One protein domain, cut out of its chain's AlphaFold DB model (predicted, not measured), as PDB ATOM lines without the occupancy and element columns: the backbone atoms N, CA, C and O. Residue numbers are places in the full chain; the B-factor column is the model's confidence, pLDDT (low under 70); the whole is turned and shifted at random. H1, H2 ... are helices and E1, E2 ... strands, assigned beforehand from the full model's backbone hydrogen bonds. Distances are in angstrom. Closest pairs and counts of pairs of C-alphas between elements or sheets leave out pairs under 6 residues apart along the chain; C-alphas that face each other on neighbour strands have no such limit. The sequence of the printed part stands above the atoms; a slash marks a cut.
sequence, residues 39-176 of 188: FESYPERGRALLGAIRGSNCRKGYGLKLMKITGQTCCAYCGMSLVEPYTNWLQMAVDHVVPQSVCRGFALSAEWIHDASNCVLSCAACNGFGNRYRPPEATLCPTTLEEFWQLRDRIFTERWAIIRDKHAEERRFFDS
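Overview. This is residues 39 to 176 of the 188 residues of the protein "HNH domain-containing protein" of Thauera sp (UniProt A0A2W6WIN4). A small ribbon of two short antiparallel strands, E1 and E2, sits in the middle, with H2 packed on one side and the long straight helix H7 running past the other, apart from both strands. Short helices and long loops surround the ribbon, and residues 168 to 176 stick out. The printed part has 138 residues, in the order H1 H2 H3 E1 H4 H5 E2 H6 H7; the sheet, E1 - E2, is antiparallel and the class is mostly helix. It is compact, with a radius of gyration of the C-alphas of 15.0 A and spans of 47 by 33 by 25 A.

Along the chain. Find C-alpha 43 at (-17.924, 45.649, 24.390), where H1, residues 43 to 46, begins. Next come H2, residues 62 to 70, 12.1 A long, and H3, residues 86 to 90. E1, residues 92 to 96, is 13.5 A long; H4, 100 to 105, and H5, 110 to 114, follow. E2, 119 to 123, is 13.0 A long and H6 is 124 to 128. H7, 145 to 175, runs 43.9 A to C-alpha 175 at (-10.417, 23.557, 57.207).

Arrangement. Look for E1 and E2 as antiparallel neighbours at 143 degrees, with N 93 and O 122 2.8 A apart, within hydrogen-bond range. The closest C-alphas of H2 and E1, Gly 63 and Val 94, are 5.9 A apart. H6 and H7 are close but not clearly touching, with C-alphas 126 and 163 closest at 6.2 A. H7 is apart from both strands. Every O i to N i+4 pair is within range in H2 to H7; H1 is too short for one.

Size, cuts and confidence. The C-alphas of Thr 143 and Ser 176 are farthest apart, 48.1 A. The printed part has no cut. The links H1 to H2, H2 to H3 and H6 to H7 are long. No printed residue is under 70 in pLDDT.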
ATOM      1  N   PHE A  39     -12.247  42.285  31.333       98.00
ATOM      2  CA  PHE A  39     -12.608  43.325  30.377       98.00
ATOM      3  C   PHE A  39     -12.480  42.882  28.917       98.00
ATOM      4  O   PHE A  39     -13.155  43.445  28.064       98.00
ATOM      5  N   GLU A  40     -11.698  41.837  28.623       96.94
ATOM      6  CA  GLU A  40     -11.571  41.299  27.259       96.94
ATOM      7  C   GLU A  40     -12.907  40.775  26.709       96.94
ATOM      8  O   GLU A  40     -13.091  40.705  25.496       96.94
ATOM      9  N   SER A  41     -13.863  40.434  27.584       95.75
ATOM     10  CA  SER A  41     -15.210  40.018  27.181       95.75
ATOM     11  C   SER A  41     -16.221  41.167  27.101       95.75
ATOM     12  O   SER A  41     -17.388  40.921  26.807       95.75
ATOM     13  N   TYR A  42     -15.827  42.403  27.421       97.81
ATOM     14  CA  TYR A  42     -16.727  43.560  27.408       97.81
ATOM     15  C   TYR A  42     -16.848  44.108  25.972       97.81
ATOM     16  O   TYR A  42     -15.978  43.833  25.139       97.81
ATOM     17  N   PRO A  43     -17.882  44.913  25.653       97.88
ATOM     18  CA  PRO A  43     -17.924  45.649  24.390       97.88
ATOM     19  C   PRO A  43     -16.637  46.458  24.175       97.88
ATOM     20  O   PRO A  43     -16.093  47.014  25.132       97.88
ATOM     21  N   GLU A  44     -16.128  46.471  22.939       97.69
ATOM     22  CA  GLU A  44     -14.829  47.076  22.585       97.69
ATOM     23  C   GLU A  44     -13.674  46.624  23.503       97.69
ATOM     24  O   GLU A  44     -12.772  47.398  23.822       97.69
ATOM     25  N   ARG A  45     -13.729  45.379  24.009       97.06
ATOM     26  CA  ARG A  45     -12.755  44.805  24.960       97.06
ATOM     27  C   ARG A  45     -12.531  45.677  26.203       97.06
ATOM     28  O   ARG A  45     -11.441  45.733  26.771       97.06
ATOM     29  N   GLY A  46     -13.566  46.416  26.612       96.81
ATOM     30  CA  GLY A  46     -13.516  47.315  27.760       96.81
ATOM     31  C   GLY A  46     -12.634  48.552  27.553       96.81
ATOM     32  O   GLY A  46     -12.198  49.130  28.553       96.81
ATOM     33  N   ARG A  47     -12.380  48.941  26.294       98.06
ATOM     34  CA  ARG A  47     -11.680  50.172  25.860       98.06
ATOM     35  C   ARG A  47     -12.640  51.239  25.322       98.06
ATOM     36  O   ARG A  47     -12.279  52.075  24.502       98.06
ATOM     37  N   ALA A  48     -13.884  51.199  25.781       98.12
ATOM     38  CA  ALA A  48     -14.885  52.223  25.534       98.12
ATOM     39  C   ALA A  48     -15.673  52.478  26.819       98.12
ATOM     40  O   ALA A  48     -15.842  51.575  27.645       98.12
ATOM     41  N   LEU A  49     -16.169  53.705  26.981       98.31
ATOM     42  CA  LEU A  49     -17.138  54.011  28.029       98.31
ATOM     43  C   LEU A  49     -18.456  53.299  27.708       98.31
ATOM     44  O   LEU A  49     -18.971  53.390  26.596       98.31
ATOM     45  N   LEU A  50     -18.995  52.580  28.689       98.06
ATOM     46  CA  LEU A  50     -20.185  51.734  28.535       98.06
ATOM     47  C   LEU A  50     -21.445  52.369  29.148       98.06
ATOM     48  O   LEU A  50     -22.530  51.781  29.143       98.06
ATOM     49  N   GLY A  51     -21.300  53.575  29.684       97.69
ATOM     50  CA  GLY A  51     -22.323  54.314  30.392       97.69
ATOM     51  C   GLY A  51     -22.331  54.006  31.886       97.69
ATOM     52  O   GLY A  51     -21.988  52.918  32.359       97.69
ATOM     53  N   ALA A  52     -22.803  54.984  32.656       96.44
ATOM     54  CA  ALA A  52     -22.840  54.867  34.101       96.44
ATOM     55  C   ALA A  52     -23.789  53.751  34.571       96.44
ATOM     56  O   ALA A  52     -24.946  53.632  34.128       96.44
ATOM     57  N   ILE A  53     -23.333  52.981  35.556       92.44
ATOM     58  CA  ILE A  53     -24.185  52.052  36.294       92.44
ATOM     59  C   ILE A  53     -24.660  52.725  37.583       92.44
ATOM     60  O   ILE A  53     -23.924  52.947  38.537       92.44
ATOM     61  N   ARG A  54     -25.935  53.110  37.591       88.94
ATOM     62  CA  ARG A  54     -26.616  53.718  38.738       88.94
ATOM     63  C   ARG A  54     -27.901  52.955  39.005       88.94
ATOM     64  O   ARG A  54     -28.460  52.345  38.094       88.94
ATOM     65  N   GLY A  55     -28.380  53.003  40.240       85.56
ATOM     66  CA  GLY A  55     -29.679  52.448  40.587       85.56
ATOM     67  C   GLY A  55     -29.746  51.910  42.006       85.56
ATOM     68  O   GLY A  55     -28.878  52.165  42.836       85.56
ATOM     69  N   SER A  56     -30.814  51.164  42.261       86.31
ATOM     70  CA  SER A  56     -31.113  50.527  43.542       86.31
ATOM     71  C   SER A  56     -30.305  49.232  43.733       86.31
ATOM     72  O   SER A  56     -29.284  49.027  43.087       86.31
ATOM     73  N   ASN A  57     -30.750  48.355  44.638       93.81
ATOM     74  CA  ASN A  57     -30.143  47.064  44.984       93.81
ATOM     75  C   ASN A  57     -29.376  46.372  43.831       93.81
ATOM     76  O   ASN A  57     -29.950  46.148  42.770       93.81
ATOM     77  N   CYS A  58     -28.131  45.939  44.083       95.56
ATOM     78  CA  CYS A  58     -27.238  45.305  43.099       95.56
ATOM     79  C   CYS A  58     -27.944  44.295  42.177       95.56
ATOM     80  O   CYS A  58     -27.879  44.406  40.956       95.56
ATOM     81  N   ARG A  59     -28.692  43.353  42.758       96.44
ATOM     82  CA  ARG A  59     -29.309  42.222  42.044       96.44
ATOM     83  C   ARG A  59     -30.504  42.614  41.176       96.44
ATOM     84  O   ARG A  59     -30.843  41.899  40.243       96.44
ATOM     85  N   LYS A  60     -31.174  43.722  41.497       95.69
ATOM     86  CA  LYS A  60     -32.366  44.205  40.774       95.69
ATOM     87  C   LYS A  60     -32.108  45.485  39.970       95.69
ATOM     88  O   LYS A  60     -32.945  45.867  39.162       95.69
ATOM     89  N   GLY A  61     -30.977  46.143  40.209       96.06
ATOM     90  CA  GLY A  61     -30.611  47.446  39.666       96.06
ATOM     91  C   GLY A  61     -29.247  47.406  38.984       96.06
ATOM     92  O   GLY A  61     -29.092  46.780  37.936       96.06
ATOM     93  N   TYR A  62     -28.259  48.095  39.560       96.69
ATOM     94  CA  TYR A  62     -26.996  48.383  38.870       96.69
ATOM     95  C   TYR A  62     -26.161  47.137  38.523       96.69
ATOM     96  O   TYR A  62     -25.533  47.120  37.470       96.69
ATOM     97  N   GLY A  63     -26.184  46.079  39.340       97.62
ATOM     98  CA  GLY A  63     -25.465  44.831  39.053       97.62
ATOM     99  C   GLY A  63     -26.104  44.041  37.914       97.62
ATOM    100  O   GLY A  63     -25.409  43.602  37.004       97.62
ATOM    101  N   LEU A  64     -27.439  43.950  37.888       97.25
ATOM    102  CA  LEU A  64     -28.159  43.363  36.753       97.25
ATOM    103  C   LEU A  64     -27.945  44.172  35.463       97.25
ATOM    104  O   LEU A  64     -27.822  43.594  34.385       97.25
ATOM    105  N   LYS A  65     -27.877  45.506  35.556       97.81
ATOM    106  CA  LYS A  65     -27.526  46.360  34.412       97.81
ATOM    107  C   LYS A  65     -26.112  46.052  33.907       97.81
ATOM    108  O   LYS A  65     -25.948  45.848  32.709       97.81
ATOM    109  N   LEU A  66     -25.123  45.966  34.802       98.25
ATOM    110  CA  LEU A  66     -23.743  45.618  34.448       98.25
ATOM    111  C   LEU A  66     -23.667  44.247  33.759       98.25
ATOM    112  O   LEU A  66     -23.048  44.132  32.706       98.25
ATOM    113  N   MET A  67     -24.358  43.238  34.296       97.81
ATOM    114  CA  MET A  67     -24.465  41.902  33.698       97.81
ATOM    115  C   MET A  67     -24.996  41.947  32.261       97.81
ATOM    116  O   MET A  67     -24.435  41.309  31.379       97.81
ATOM    117  N   LYS A  68     -26.054  42.726  32.005       97.75
ATOM    118  CA  LYS A  68     -26.636  42.864  30.659       97.75
ATOM    119  C   LYS A  68     -25.696  43.547  29.665       97.75
ATOM    120  O   LYS A  68     -25.712  43.188  28.497       97.75
ATOM    121  N   ILE A  69     -24.912  44.526  30.119       97.88
ATOM    122  CA  ILE A  69     -23.956  45.263  29.276       97.88
ATOM    123  C   ILE A  69     -22.738  44.395  28.937       97.88
ATOM    124  O   ILE A  69     -22.251  44.419  27.814       97.88
ATOM    125  N   THR A  70     -22.233  43.655  29.922       97.88
ATOM    126  CA  THR A  70     -20.919  42.991  29.849       97.88
ATOM    127  C   THR A  70     -20.997  41.494  29.572       97.88
ATOM    128  O   THR A  70     -19.976  40.863  29.322       97.88
ATOM    129  N   GLY A  71     -22.184  40.893  29.692       97.62
ATOM    130  CA  GLY A  71     -22.375  39.443  29.643       97.62
ATOM    131  C   GLY A  71     -21.808  38.687  30.851       97.62
ATOM    132  O   GLY A  71     -21.933  37.467  30.920       97.62
ATOM    133  N   GLN A  72     -21.195  39.372  31.821       98.19
ATOM    134  CA  GLN A  72     -20.548  38.724  32.956       98.19
ATOM    135  C   GLN A  72     -21.583  38.073  33.886       98.19
ATOM    136  O   GLN A  72     -22.476  38.745  34.391       98.19
ATOM    137  N   THR A  73     -21.431  36.780  34.182       98.19
ATOM    138  CA  THR A  73     -22.324  36.024  35.092       98.19
ATOM    139  C   THR A  73     -21.599  35.366  36.268       98.19
ATOM    140  O   THR A  73     -22.235  34.799  37.159       98.19
ATOM    141  N   CYS A  74     -20.272  35.487  36.319       98.50
ATOM    142  CA  CYS A  74     -19.415  34.935  37.365       98.50
ATOM    143  C   CYS A  74     -18.656  36.045  38.100       98.50
ATOM    144  O   CYS A  74     -18.424  37.125  37.557       98.50
ATOM    145  N   CYS A  75     -18.220  35.772  39.329       98.31
ATOM    146  CA  CYS A  75     -17.303  36.646  40.055       98.31
ATOM    147  C   CYS A  75     -15.987  36.787  39.272       98.31
ATOM    148  O   CYS A  75     -15.319  35.784  39.025       98.31
ATOM    149  N   ALA A  76     -15.581  38.018  38.943       98.00
ATOM    150  CA  ALA A  76     -14.345  38.284  38.195       98.00
ATOM    151  C   ALA A  76     -13.089  37.748  38.908       98.00
ATOM    152  O   ALA A  76     -12.103  37.361  38.280       98.00
ATOM    153  N   TYR A  77     -13.123  37.691  40.240       97.44
ATOM    154  CA  TYR A  77     -11.972  37.292  41.038       97.44
ATOM    155  C   TYR A  77     -11.860  35.772  41.188       97.44
ATOM    156  O   TYR A  77     -10.870  35.180  40.756       97.44
ATOM    157  N   CYS A  78     -12.876  35.114  41.753       96.88
ATOM    158  CA  CYS A  78     -12.817  33.682  42.069       96.88
ATOM    159  C   CYS A  78     -13.500  32.764  41.041       96.88
ATOM    160  O   CYS A  78     -13.420  31.549  41.182       96.88
ATOM    161  N   GLY A  79     -14.181  33.312  40.030       96.69
ATOM    162  CA  GLY A  79     -14.869  32.532  38.993       96.69
ATOM    163  C   GLY A  79     -16.179  31.871  39.437       96.69
ATOM    164  O   GLY A  79     -16.850  31.250  38.621       96.69
ATOM    165  N   MET A  80     -16.583  32.018  40.703       96.88
ATOM    166  CA  MET A  80     -17.850  31.481  41.206       96.88
ATOM    167  C   MET A  80     -19.037  32.043  40.409       96.88
ATOM    168  O   MET A  80     -19.173  33.264  40.298       96.88
ATOM    169  N   SER A  81     -19.912  31.165  39.905       98.00
ATOM    170  CA  SER A  81     -21.160  31.571  39.245       98.00
ATOM    171  C   SER A  81     -22.030  32.389  40.197       98.00
ATOM    172  O   SER A  81     -22.237  31.986  41.343       98.00
ATOM    173  N   LEU A  82     -22.538  33.531  39.730       98.25
ATOM    174  CA  LEU A  82     -23.410  34.434  40.492       98.25
ATOM    175  C   LEU A  82     -24.885  34.311  40.093       98.25
ATOM    176  O   LEU A  82     -25.715  35.032  40.639       98.25
ATOM    177  N   VAL A  83     -25.213  33.429  39.147       97.62
ATOM    178  CA  VAL A  83     -26.574  33.266  38.606       97.62
ATOM    179  C   VAL A  83     -27.134  31.855  38.763       97.62
ATOM    180  O   VAL A  83     -28.338  31.678  38.633       97.62
ATOM    181  N   GLU A  84     -26.291  30.861  39.057       96.12
ATOM    182  CA  GLU A  84     -26.720  29.464  39.187       96.12
ATOM    183  C   GLU A  84     -27.304  29.163  40.585       96.12
ATOM    184  O   GLU A  84     -28.526  29.038  40.691       96.12
ATOM    185  N   PRO A  85     -26.532  29.090  41.698       97.12
ATOM    186  CA  PRO A  85     -27.158  28.977  43.014       97.12
ATOM    187  C   PRO A  85     -27.823  30.283  43.449       97.12
ATOM    188  O   PRO A  85     -27.201  31.347  43.437       97.12
ATOM    189  N   TYR A  86     -29.044  30.189  43.985       97.81
ATOM    190  CA  TYR A  86     -29.714  31.329  44.621       97.81
ATOM    191  C   TYR A  86     -28.870  31.948  45.750       97.81
ATOM    192  O   TYR A  86     -28.825  33.166  45.912       97.81
ATOM    193  N   THR A  87     -28.140  31.128  46.506       98.19
ATOM    194  CA  THR A  87     -27.223  31.613  47.545       98.19
ATOM    195  C   THR A  87     -26.095  32.458  46.962       98.19
ATOM    196  O   THR A  87     -25.781  33.501  47.529       98.19
ATOM    197  N   ASN A  88     -25.537  32.087  45.808       97.88
ATOM    198  CA  ASN A  88     -24.514  32.883  45.129       97.88
ATOM    199  C   ASN A  88     -25.094  34.176  44.556       97.88
ATOM    200  O   ASN A  88     -24.465  35.227  44.674       97.88
ATOM    201  N   TRP A  89     -26.314  34.118  44.014       97.69
ATOM    202  CA  TRP A  89     -27.056  35.305  43.593       97.69
ATOM    203  C   TRP A  89     -27.170  36.317  44.734       97.69
ATOM    204  O   TRP A  89     -26.893  37.499  44.534       97.69
ATOM    205  N   LEU A  90     -27.482  35.871  45.958       98.06
ATOM    206  CA  LEU A  90     -27.528  36.738  47.143       98.06
ATOM    207  C   LEU A  90     -26.175  37.376  47.498       98.06
ATOM    208  O   LEU A  90     -26.169  38.485  48.032       98.06
ATOM    209  N   GLN A  91     -25.058  36.725  47.163       97.81
ATOM    210  CA  GLN A  91     -23.701  37.234  47.387       97.81
ATOM    211  C   GLN A  91     -23.223  38.208  46.303       97.81
ATOM    212  O   GLN A  91     -22.121  38.731  46.423       97.81
ATOM    213  N   MET A  92     -23.991  38.450  45.239       98.31
ATOM    214  CA  MET A  92     -23.573  39.346  44.159       98.31
ATOM    215  C   MET A  92     -23.318  40.775  44.659       98.31
ATOM    216  O   MET A  92     -24.163  41.377  45.331       98.31
ATOM    217  N   ALA A  93     -22.179  41.323  44.248       97.75
ATOM    218  CA  ALA A  93     -21.771  42.706  44.423       97.75
ATOM    219  C   ALA A  93     -21.228  43.272  43.097       97.75
ATOM    220  O   ALA A  93     -20.912  42.529  42.164       97.75
ATOM    221  N   VAL A  94     -21.118  44.600  43.031       97.69
ATOM    222  CA  VAL A  94     -20.346  45.295  41.997       97.69
ATOM    223  C   VAL A  94     -19.150  45.945  42.655       97.69
ATOM    224  O   VAL A  94     -19.297  46.679  43.634       97.69
ATOM    225  N   ASP A  95     -17.985  45.688  42.084       97.62
ATOM    226  CA  ASP A  95     -16.728  46.277  42.505       97.62
ATOM    227  C   ASP A  95     -16.299  47.349  41.503       97.62
ATOM    228  O   ASP A  95     -16.342  47.117  40.295       97.62
ATOM    229  N   HIS A  96     -15.886  48.509  42.015       97.19
ATOM    230  CA  HIS A  96     -15.230  49.537  41.208       97.19
ATOM    231  C   HIS A  96     -13.739  49.229  41.238       97.19
ATOM    232  O   HIS A  96     -13.101  49.347  42.288       97.19
ATOM    233  N   VAL A  97     -13.200  48.791  40.105       97.75
ATOM    234  CA  VAL A  97     -11.858  48.220  40.042       97.75
ATOM    235  C   VAL A  97     -10.815  49.263  40.396       97.75
ATOM    236  O   VAL A  97     -10.040  49.013  41.319       97.75
ATOM    237  N   VAL A  98     -10.853  50.443  39.763       97.88
ATOM    238  CA  VAL A  98     -10.193  51.629  40.317       97.88
ATOM    239  C   VAL A  98     -11.083  52.156  41.449       97.88
ATOM    240  O   VAL A  98     -12.200  52.620  41.176       97.88
ATOM    241  N   PRO A  99     -10.642  52.087  42.723       96.69
ATOM    242  CA  PRO A  99     -11.494  52.450  43.845       96.69
ATOM    243  C   PRO A  99     -11.894  53.923  43.790       96.69
ATOM    244  O   PRO A  99     -11.077  54.794  43.495       96.69
ATOM    245  N   GLN A 100     -13.132  54.236  44.175       95.56
ATOM    246  CA  GLN A 100     -13.631  55.617  44.134       95.56
ATOM    247  C   GLN A 100     -12.781  56.594  44.964       95.56
ATOM    248  O   GLN A 100     -12.678  57.764  44.614       95.56
ATOM    249  N   SER A 101     -12.174  56.141  46.068       95.44
ATOM    250  CA  SER A 101     -11.254  56.958  46.870       95.44
ATOM    251  C   SER A 101      -9.993  57.347  46.099       95.44
ATOM    252  O   SER A 101      -9.559  58.489  46.214       95.44
ATOM    253  N   VAL A 102      -9.444  56.430  45.296       96.25
ATOM    254  CA  VAL A 102      -8.292  56.681  44.421       96.25
ATOM    255  C   VAL A 102      -8.681  57.693  43.354       96.25
ATOM    256  O   VAL A 102      -8.021  58.718  43.216       96.25
ATOM    257  N   CYS A 103      -9.807  57.476  42.668       96.94
ATOM    258  CA  CYS A 103     -10.256  58.404  41.638       96.94
ATOM    259  C   CYS A 103     -10.535  59.811  42.182       96.94
ATOM    260  O   CYS A 103     -10.202  60.793  41.525       96.94
ATOM    261  N   ARG A 104     -11.112  59.921  43.389       95.81
ATOM    262  CA  ARG A 104     -11.297  61.212  44.069       95.81
ATOM    263  C   ARG A 104      -9.963  61.874  44.410       95.81
ATOM    264  O   ARG A 104      -9.841  63.076  44.221       95.81
ATOM    265  N   GLY A 105      -8.975  61.107  44.877       96.00
ATOM    266  CA  GLY A 105      -7.624  61.616  45.146       96.00
ATOM    267  C   GLY A 105      -6.920  62.150  43.895       96.00
ATOM    268  O   GLY A 105      -6.168  63.111  43.979       96.00
ATOM    269  N   PHE A 106      -7.225  61.575  42.735       97.19
ATOM    270  CA  PHE A 106      -6.743  62.014  41.425       97.19
ATOM    271  C   PHE A 106      -7.618  63.078  40.750       97.19
ATOM    272  O   PHE A 106      -7.297  63.507  39.647       97.19
ATOM    273  N   ALA A 107      -8.710  63.511  41.388       97.31
ATOM    274  CA  ALA A 107      -9.682  64.442  40.810       97.31
ATOM    275  C   ALA A 107     -10.217  64.006  39.426       97.31
ATOM    276  O   ALA A 107     -10.494  64.840  38.564       97.31
ATOM    277  N   LEU A 108     -10.384  62.695  39.211       97.19
ATOM    278  CA  LEU A 108     -10.910  62.159  37.953       97.19
ATOM    279  C   LEU A 108     -12.400  62.472  37.784       97.19
ATOM    280  O   LEU A 108     -13.145  62.620  38.757       97.19
ATOM    281  N   SER A 109     -12.848  62.524  36.528       97.31
ATOM    282  CA  SER A 109     -14.244  62.813  36.203       97.31
ATOM    283  C   SER A 109     -15.185  61.743  36.770       97.31
ATOM    284  O   SER A 109     -14.900  60.544  36.756       97.31
ATOM    285  N   ALA A 110     -16.364  62.163  37.233       95.81
ATOM    286  CA  ALA A 110     -17.388  61.237  37.722       95.81
ATOM    287  C   ALA A 110     -17.871  60.256  36.637       95.81
ATOM    288  O   ALA A 110     -18.381  59.183  36.962       95.81
ATOM    289  N   GLU A 111     -17.712  60.630  35.364       97.31
ATOM    290  CA  GLU A 111     -17.983  59.767  34.220       97.31
ATOM    291  C   GLU A 111     -17.107  58.515  34.277       97.31
ATOM    292  O   GLU A 111     -17.654  57.421  34.334       97.31
ATOM    293  N   TRP A 112     -15.783  58.653  34.400       97.62
ATOM    294  CA  TRP A 112     -14.866  57.504  34.435       97.62
ATOM    295  C   TRP A 112     -15.065  56.658  35.692       97.62
ATOM    296  O   TRP A 112     -15.012  55.430  35.654       97.62
ATOM    297  N   ILE A 113     -15.332  57.322  36.821       96.38
ATOM    298  CA  ILE A 113     -15.495  56.663  38.121       96.38
ATOM    299  C   ILE A 113     -16.671  55.691  38.102       96.38
ATOM    300  O   ILE A 113     -16.531  54.576  38.597       96.38
ATOM    301  N   HIS A 114     -17.816  56.122  37.573       96.62
ATOM    302  CA  HIS A 114     -19.083  55.390  37.660       96.62
ATOM    303  C   HIS A 114     -19.451  54.624  36.386       96.62
ATOM    304  O   HIS A 114     -20.536  54.033  36.323       96.62
ATOM    305  N   ASP A 115     -18.588  54.655  35.372       98.19
ATOM    306  CA  ASP A 115     -18.789  53.932  34.125       98.19
ATOM    307  C   ASP A 115     -18.731  52.413  34.338       98.19
ATOM    308  O   ASP A 115     -17.937  51.901  35.135       98.19
ATOM    309  N   ALA A 116     -19.553  51.673  33.591       98.31
ATOM    310  CA  ALA A 116     -19.514  50.213  33.601       98.31
ATOM    311  C   ALA A 116     -18.133  49.651  33.212       98.31
ATOM    312  O   ALA A 116     -17.768  48.591  33.712       98.31
ATOM    313  N   SER A 117     -17.339  50.354  32.397       98.25
ATOM    314  CA  SER A 117     -15.971  49.940  32.061       98.25
ATOM    315  C   SER A 117     -15.025  49.926  33.268       98.25
ATOM    316  O   SER A 117     -14.032  49.208  33.233       98.25
ATOM    317  N   ASN A 118     -15.309  50.650  34.356       98.50
ATOM    318  CA  ASN A 118     -14.532  50.586  35.604       98.50
ATOM    319  C   ASN A 118     -15.081  49.546  36.602       98.50
ATOM    320  O   ASN A 118     -14.603  49.439  37.731       98.50
ATOM    321  N   CYS A 119     -16.115  48.796  36.230       98.38
ATOM    322  CA  CYS A 119     -16.843  47.945  37.157       98.38
ATOM    323  C   CYS A 119     -16.769  46.477  36.750       98.38
ATOM    324  O   CYS A 119     -16.753  46.158  35.569       98.38
ATOM    325  N   VAL A 120     -16.785  45.582  37.737       98.44
ATOM    326  CA  VAL A 120     -16.901  44.130  37.528       98.44
ATOM    327  C   VAL A 120     -17.930  43.535  38.482       98.44
ATOM    328  O   VAL A 120     -18.142  44.052  39.584       98.44
ATOM    329  N   LEU A 121     -18.549  42.412  38.101       98.44
ATOM    330  CA  LEU A 121     -19.281  41.604  39.080       98.44
ATOM    331  C   LEU A 121     -18.310  40.845  39.984       98.44
ATOM    332  O   LEU A 121     -17.341  40.230  39.531       98.44
ATOM    333  N   SER A 122     -18.617  40.834  41.275       98.44
ATOM    334  CA  SER A 122     -17.871  40.101  42.292       98.44
ATOM    335  C   SER A 122     -18.829  39.401  43.255       98.44
ATOM    336  O   SER A 122     -20.014  39.730  43.338       98.44
ATOM    337  N   CYS A 123     -18.344  38.393  43.981       98.38
ATOM    338  CA  CYS A 123     -19.048  37.929  45.171       98.38
ATOM    339  C   CYS A 123     -18.683  38.817  46.366       98.38
ATOM    340  O   CYS A 123     -17.604  39.412  46.397       98.38
ATOM    341  N   ALA A 124     -19.553  38.874  47.372       98.06
ATOM    342  CA  ALA A 124     -19.384  39.737  48.535       98.06
ATOM    343  C   ALA A 124     -18.069  39.472  49.282       98.06
ATOM    344  O   ALA A 124     -17.432  40.421  49.733       98.06
ATOM    345  N   ALA A 125     -17.627  38.210  49.350       98.00
ATOM    346  CA  ALA A 125     -16.339  37.851  49.940       98.00
ATOM    347  C   ALA A 125     -15.164  38.480  49.171       98.00
ATOM    348  O   ALA A 125     -14.390  39.226  49.761       98.00
ATOM    349  N   CYS A 126     -15.069  38.268  47.850       98.19
ATOM    350  CA  CYS A 126     -14.015  38.879  47.032       98.19
ATOM    351  C   CYS A 126     -14.084  40.408  47.035       98.19
ATOM    352  O   CYS A 126     -13.048  41.051  46.995       98.19
ATOM    353  N   ASN A 127     -15.286  40.990  47.082       97.25
ATOM    354  CA  ASN A 127     -15.452  42.438  47.177       97.25
ATOM    355  C   ASN A 127     -14.943  42.988  48.518       97.25
ATOM    356  O   ASN A 127     -14.404  44.089  48.584       97.25
ATOM    357  N   GLY A 128     -15.119  42.223  49.601       97.19
ATOM    358  CA  GLY A 128     -14.580  42.548  50.918       97.19
ATOM    359  C   GLY A 128     -13.061  42.384  50.982       97.19
ATOM    360  O   GLY A 128     -12.366  43.235  51.547       97.19
ATOM    361  N   PHE A 129     -12.530  41.327  50.365       95.12
ATOM    362  CA  PHE A 129     -11.093  41.104  50.240       95.12
ATOM    363  C   PHE A 129     -10.472  42.206  49.370       95.12
ATOM    364  O   PHE A 129     -10.787  42.381  48.201       95.12
ATOM    365  N   GLY A 130      -9.593  43.014  49.960       83.00
ATOM    366  CA  GLY A 130      -8.962  44.120  49.238       83.00
ATOM    367  C   GLY A 130      -9.826  45.378  49.082       83.00
ATOM    368  O   GLY A 130      -9.414  46.282  48.364       83.00
ATOM    369  N   ASN A 131     -10.947  45.522  49.806       88.00
ATOM    370  CA  ASN A 131     -11.744  46.768  49.830       88.00
ATOM    371  C   ASN A 131     -10.948  48.008  50.319       88.00
ATOM    372  O   ASN A 131     -11.387  49.146  50.203       88.00
ATOM    373  N   ARG A 132      -9.760  47.798  50.900       88.62
ATOM    374  CA  ARG A 132      -8.830  48.857  51.331       88.62
ATOM    375  C   ARG A 132      -7.584  48.953  50.456       88.62
ATOM    376  O   ARG A 132      -6.580  49.502  50.903       88.62
ATOM    377  N   TYR A 133      -7.625  48.388  49.252       93.56
ATOM    378  CA  TYR A 133      -6.513  48.466  48.320       93.56
ATOM    379  C   TYR A 133      -6.135  49.931  48.064       93.56
ATOM    380  O   TYR A 133      -6.996  50.793  47.856       93.56
ATOM    381  N   ARG A 134      -4.830  50.200  48.105       94.56
ATOM    382  CA  ARG A 134      -4.230  51.487  47.776       94.56
ATOM    383  C   ARG A 134      -3.143  51.226  46.736       94.56
ATOM    384  O   ARG A 134      -2.258  50.425  47.032       94.56
ATOM    385  N   PRO A 135      -3.204  51.869  45.558       94.38
ATOM    386  CA  PRO A 135      -2.087  51.851  44.628       94.38
ATOM    387  C   PRO A 135      -0.810  52.363  45.314       94.38
ATOM    388  O   PRO A 135      -0.914  53.178  46.239       94.38
ATOM    389  N   PRO A 136       0.382  51.937  44.865       95.25
ATOM    390  CA  PRO A 136       1.644  52.505  45.332       95.25
ATOM    391  C   PRO A 136       1.656  54.036  45.214       95.25
ATOM    392  O   PRO A 136       1.109  54.574  44.252       95.25
ATOM    393  N   GLU A 137       2.318  54.737  46.140       92.81
ATOM    394  CA  GLU A 137       2.371  56.212  46.154       92.81
ATOM    395  C   GLU A 137       2.934  56.812  44.856       92.81
ATOM    396  O   GLU A 137       2.500  57.875  44.429       92.81
ATOM    397  N   ALA A 138       3.830  56.092  44.174       94.06
ATOM    398  CA  ALA A 138       4.388  56.479  42.877       94.06
ATOM    399  C   ALA A 138       3.400  56.341  41.694       94.06
ATOM    400  O   ALA A 138       3.782  56.527  40.538       94.06
ATOM    401  N   THR A 139       2.140  55.974  41.942       96.12
ATOM    402  CA  THR A 139       1.125  55.847  40.890       96.12
ATOM    403  C   THR A 139       0.773  57.214  40.317       96.12
ATOM    404  O   THR A 139       0.254  58.078  41.020       96.12
ATOM    405  N   LEU A 140       1.011  57.384  39.017       96.69
ATOM    406  CA  LEU A 140       0.668  58.603  38.290       96.69
ATOM    407  C   LEU A 140      -0.848  58.730  38.090       96.69
ATOM    408  O   LEU A 140      -1.544  57.738  37.850       96.69
ATOM    409  N   CYS A 141      -1.341  59.966  38.177       97.81
ATOM    410  CA  CYS A 141      -2.719  60.304  37.843       97.81
ATOM    411  C   CYS A 141      -2.932  60.146  36.326       97.81
ATOM    412  O   CYS A 141      -2.162  60.734  35.563       97.81
ATOM    413  N   PRO A 142      -3.940  59.379  35.872       98.12
ATOM    414  CA  PRO A 142      -4.222  59.246  34.451       98.12
ATOM    415  C   PRO A 142      -4.795  60.552  33.890       98.12
ATOM    416  O   PRO A 142      -5.725  61.131  34.450       98.12
ATOM    417  N   THR A 143      -4.257  60.991  32.757       97.75
ATOM    418  CA  THR A 143      -4.676  62.195  32.022       97.75
ATOM    419  C   THR A 143      -5.553  61.868  30.816       97.75
ATOM    420  O   THR A 143      -6.254  62.737  30.295       97.75
ATOM    421  N   THR A 144      -5.569  60.600  30.398       98.19
ATOM    422  CA  THR A 144      -6.389  60.084  29.298       98.19
ATOM    423  C   THR A 144      -7.205  58.858  29.723       98.19
ATOM    424  O   THR A 144      -6.912  58.209  30.729       98.19
ATOM    425  N   LEU A 145      -8.230  58.511  28.934       97.81
ATOM    426  CA  LEU A 145      -9.015  57.286  29.139       97.81
ATOM    427  C   LEU A 145      -8.167  56.016  29.005       97.81
ATOM    428  O   LEU A 145      -8.341  55.079  29.778       97.81
ATOM    429  N   GLU A 146      -7.231  56.006  28.059       98.44
ATOM    430  CA  GLU A 146      -6.331  54.873  27.850       98.44
ATOM    431  C   GLU A 146      -5.457  54.630  29.088       98.44
ATOM    432  O   GLU A 146      -5.412  53.517  29.612       98.44
ATOM    433  N   GLU A 147      -4.859  55.685  29.646       98.38
ATOM    434  CA  GLU A 147      -4.099  55.595  30.900       98.38
ATOM    435  C   GLU A 147      -4.975  55.152  32.082       98.38
ATOM    436  O   GLU A 147      -4.531  54.391  32.945       98.38
ATOM    437  N   PHE A 148      -6.238  55.588  32.127       98.44
ATOM    438  CA  PHE A 148      -7.185  55.139  33.145       98.44
ATOM    439  C   PHE A 148      -7.485  53.638  33.028       98.44
ATOM    440  O   PHE A 148      -7.503  52.935  34.042       98.44
ATOM    441  N   TRP A 149      -7.675  53.111  31.816       98.50
ATOM    442  CA  TRP A 149      -7.882  51.677  31.614       98.50
ATOM    443  C   TRP A 149      -6.624  50.854  31.906       98.50
ATOM    444  O   TRP A 149      -6.733  49.778  32.492       98.50
ATOM    445  N   GLN A 150      -5.432  51.366  31.599       98.25
ATOM    446  CA  GLN A 150      -4.172  50.730  31.999       98.25
ATOM    447  C   GLN A 150      -4.032  50.671  33.526       98.25
ATOM    448  O   GLN A 150      -3.681  49.629  34.089       98.25
ATOM    449  N   LEU A 151      -4.376  51.764  34.220       98.06
ATOM    450  CA  LEU A 151      -4.441  51.793  35.680       98.06
ATOM    451  C   LEU A 151      -5.437  50.754  36.213       98.06
ATOM    452  O   LEU A 151      -5.096  50.004  37.130       98.06
ATOM    453  N   ARG A 152      -6.644  50.688  35.638       98.25
ATOM    454  CA  ARG A 152      -7.692  49.719  35.993       98.25
ATOM    455  C   ARG A 152      -7.198  48.281  35.868       98.25
ATOM    456  O   ARG A 152      -7.360  47.504  36.806       98.25
ATOM    457  N   ASP A 153      -6.589  47.927  34.744       98.25
ATOM    458  CA  ASP A 153      -6.157  46.556  34.459       98.25
ATOM    459  C   ASP A 153      -5.019  46.110  35.384       98.25
ATOM    460  O   ASP A 153      -5.027  44.985  35.903       98.25
ATOM    461  N   ARG A 154      -4.086  47.023  35.679       97.69
ATOM    462  CA  ARG A 154      -3.041  46.797  36.682       97.69
ATOM    463  C   ARG A 154      -3.640  46.577  38.070       97.69
ATOM    464  O   ARG A 154      -3.345  45.564  38.701       97.69
ATOM    465  N   ILE A 155      -4.516  47.480  38.527       97.25
ATOM    466  CA  ILE A 155      -5.164  47.355  39.843       97.25
ATOM    467  C   ILE A 155      -5.955  46.048  39.935       97.25
ATOM    468  O   ILE A 155      -5.889  45.371  40.960       97.25
ATOM    469  N   PHE A 156      -6.679  45.664  38.879       97.44
ATOM    470  CA  PHE A 156      -7.394  44.391  38.847       97.44
ATOM    471  C   PHE A 156      -6.445  43.210  39.066       97.44
ATOM    472  O   PHE A 156      -6.721  42.350  39.900       97.44
ATOM    473  N   THR A 157      -5.325  43.186  38.343       96.25
ATOM    474  CA  THR A 157      -4.323  42.113  38.419       96.25
ATOM    475  C   THR A 157      -3.723  42.002  39.817       96.25
ATOM    476  O   THR A 157      -3.662  40.911  40.389       96.25
ATOM    477  N   GLU A 158      -3.344  43.134  40.409       96.00
ATOM    478  CA  GLU A 158      -2.797  43.187  41.765       96.00
ATOM    479  C   GLU A 158      -3.826  42.747  42.813       96.00
ATOM    480  O   GLU A 158      -3.553  41.875  43.645       96.00
ATOM    481  N   ARG A 159      -5.048  43.298  42.752       96.50
ATOM    482  CA  ARG A 159      -6.139  42.912  43.657       96.50
ATOM    483  C   ARG A 159      -6.488  41.443  43.503       96.50
ATOM    484  O   ARG A 159      -6.741  40.785  44.507       96.50
ATOM    485  N   TRP A 160      -6.477  40.911  42.286       96.31
ATOM    486  CA  TRP A 160      -6.745  39.503  42.051       96.31
ATOM    487  C   TRP A 160      -5.758  38.598  42.795       96.31
ATOM    488  O   TRP A 160      -6.196  37.669  43.476       96.31
ATOM    489  N   ALA A 161      -4.455  38.891  42.723       95.25
ATOM    490  CA  ALA A 161      -3.437  38.134  43.449       95.25
ATOM    491  C   ALA A 161      -3.679  38.179  44.969       95.25
ATOM    492  O   ALA A 161      -3.740  37.134  45.616       95.25
ATOM    493  N   ILE A 162      -3.938  39.371  45.519       95.69
ATOM    494  CA  ILE A 162      -4.248  39.557  46.947       95.69
ATOM    495  C   ILE A 162      -5.495  38.758  47.353       95.69
ATOM    496  O   ILE A 162      -5.498  38.063  48.369       95.69
ATOM    497  N   ILE A 163      -6.571  38.853  46.568       96.56
ATOM    498  CA  ILE A 163      -7.845  38.180  46.846       96.56
ATOM    499  C   ILE A 163      -7.674  36.661  46.788       96.56
ATOM    500  O   ILE A 163      -8.236  35.948  47.620       96.56
ATOM    501  N   ARG A 164      -6.881  36.148  45.845       95.75
ATOM    502  CA  ARG A 164      -6.555  34.721  45.756       95.75
ATOM    503  C   ARG A 164      -5.817  34.242  47.005       95.75
ATOM    504  O   ARG A 164      -6.189  33.213  47.569       95.75
ATOM    505  N   ASP A 165      -4.820  34.988  47.462       96.31
ATOM    506  CA  ASP A 165      -4.052  34.618  48.651       96.31
ATOM    507  C   ASP A 165      -4.937  34.664  49.911       96.31
ATOM    508  O   ASP A 165      -4.875  33.764  50.753       96.31
ATOM    509  N   LYS A 166      -5.863  35.633  49.984       97.44
ATOM    510  CA  LYS A 166      -6.900  35.692  51.025       97.44
ATOM    511  C   LYS A 166      -7.852  34.503  50.981       97.44
ATOM    512  O   LYS A 166      -8.164  33.945  52.025       97.44
ATOM    513  N   HIS A 167      -8.259  34.044  49.799       97.06
ATOM    514  CA  HIS A 167      -9.026  32.803  49.684       97.06
ATOM    515  C   HIS A 167      -8.263  31.593  50.226       97.06
ATOM    516  O   HIS A 167      -8.862  30.756  50.898       97.06
ATOM    517  N   ALA A 168      -6.960  31.489  49.955       96.75
ATOM    518  CA  ALA A 168      -6.139  30.402  50.481       96.75
ATOM    519  C   ALA A 168      -5.975  30.480  52.011       96.75
ATOM    520  O   ALA A 168      -5.959  29.452  52.687       96.75
ATOM    521  N   GLU A 169      -5.858  31.682  52.578       97.19
ATOM    522  CA  GLU A 169      -5.866  31.916  54.029       97.19
ATOM    523  C   GLU A 169      -7.198  31.499  54.669       97.19
ATOM    524  O   GLU A 169      -7.210  30.642  55.551       97.19
ATOM    525  N   GLU A 170      -8.317  32.016  54.163       97.62
ATOM    526  CA  GLU A 170      -9.664  31.711  54.656       97.62
ATOM    527  C   GLU A 170      -9.999  30.228  54.524       97.62
ATOM    528  O   GLU A 170     -10.592  29.637  55.423       97.62
ATOM    529  N   ARG A 171      -9.572  29.588  53.430       96.75
ATOM    530  CA  ARG A 171      -9.759  28.148  53.249       96.75
ATOM    531  C   ARG A 171      -8.998  27.345  54.302       96.75
ATOM    532  O   ARG A 171      -9.577  26.428  54.877       96.75
ATOM    533  N   ARG A 172      -7.736  27.697  54.579       97.56
ATOM    534  CA  ARG A 172      -6.936  27.050  55.634       97.56
ATOM    535  C   ARG A 172      -7.574  27.236  57.007       97.56
ATOM    536  O   ARG A 172      -7.675  26.272  57.762       97.56
ATOM    537  N   PHE A 173      -8.037  28.448  57.313       96.00
ATOM    538  CA  PHE A 173      -8.752  28.722  58.557       96.00
ATOM    539  C   PHE A 173     -10.036  27.890  58.649       96.00
ATOM    540  O   PHE A 173     -10.247  27.213  59.652       96.00
ATOM    541  N   PHE A 174     -10.842  27.844  57.586       96.00
ATOM    542  CA  PHE A 174     -12.055  27.030  57.522       96.00
ATOM    543  C   PHE A 174     -11.767  25.538  57.756       96.00
ATOM    544  O   PHE A 174     -12.409  24.904  58.591       96.00
ATOM    545  N   ASP A 175     -10.764  24.978  57.083       95.69
ATOM    546  CA  ASP A 175     -10.417  23.557  57.207       95.69
ATOM    547  C   ASP A 175      -9.905  23.174  58.604       95.69
ATOM    548  O   ASP A 175     -10.045  22.019  59.004       95.69
ATOM    549  N   SER A 176      -9.387  24.129  59.386       94.94
ATOM    550  CA  SER A 176      -9.039  23.898  60.798       94.94
ATOM    551  C   SER A 176     -10.267  23.728  61.710       94.94
ATOM    552  O   SER A 176     -10.142  23.356  62.875       94.94
TER     553      SER A 176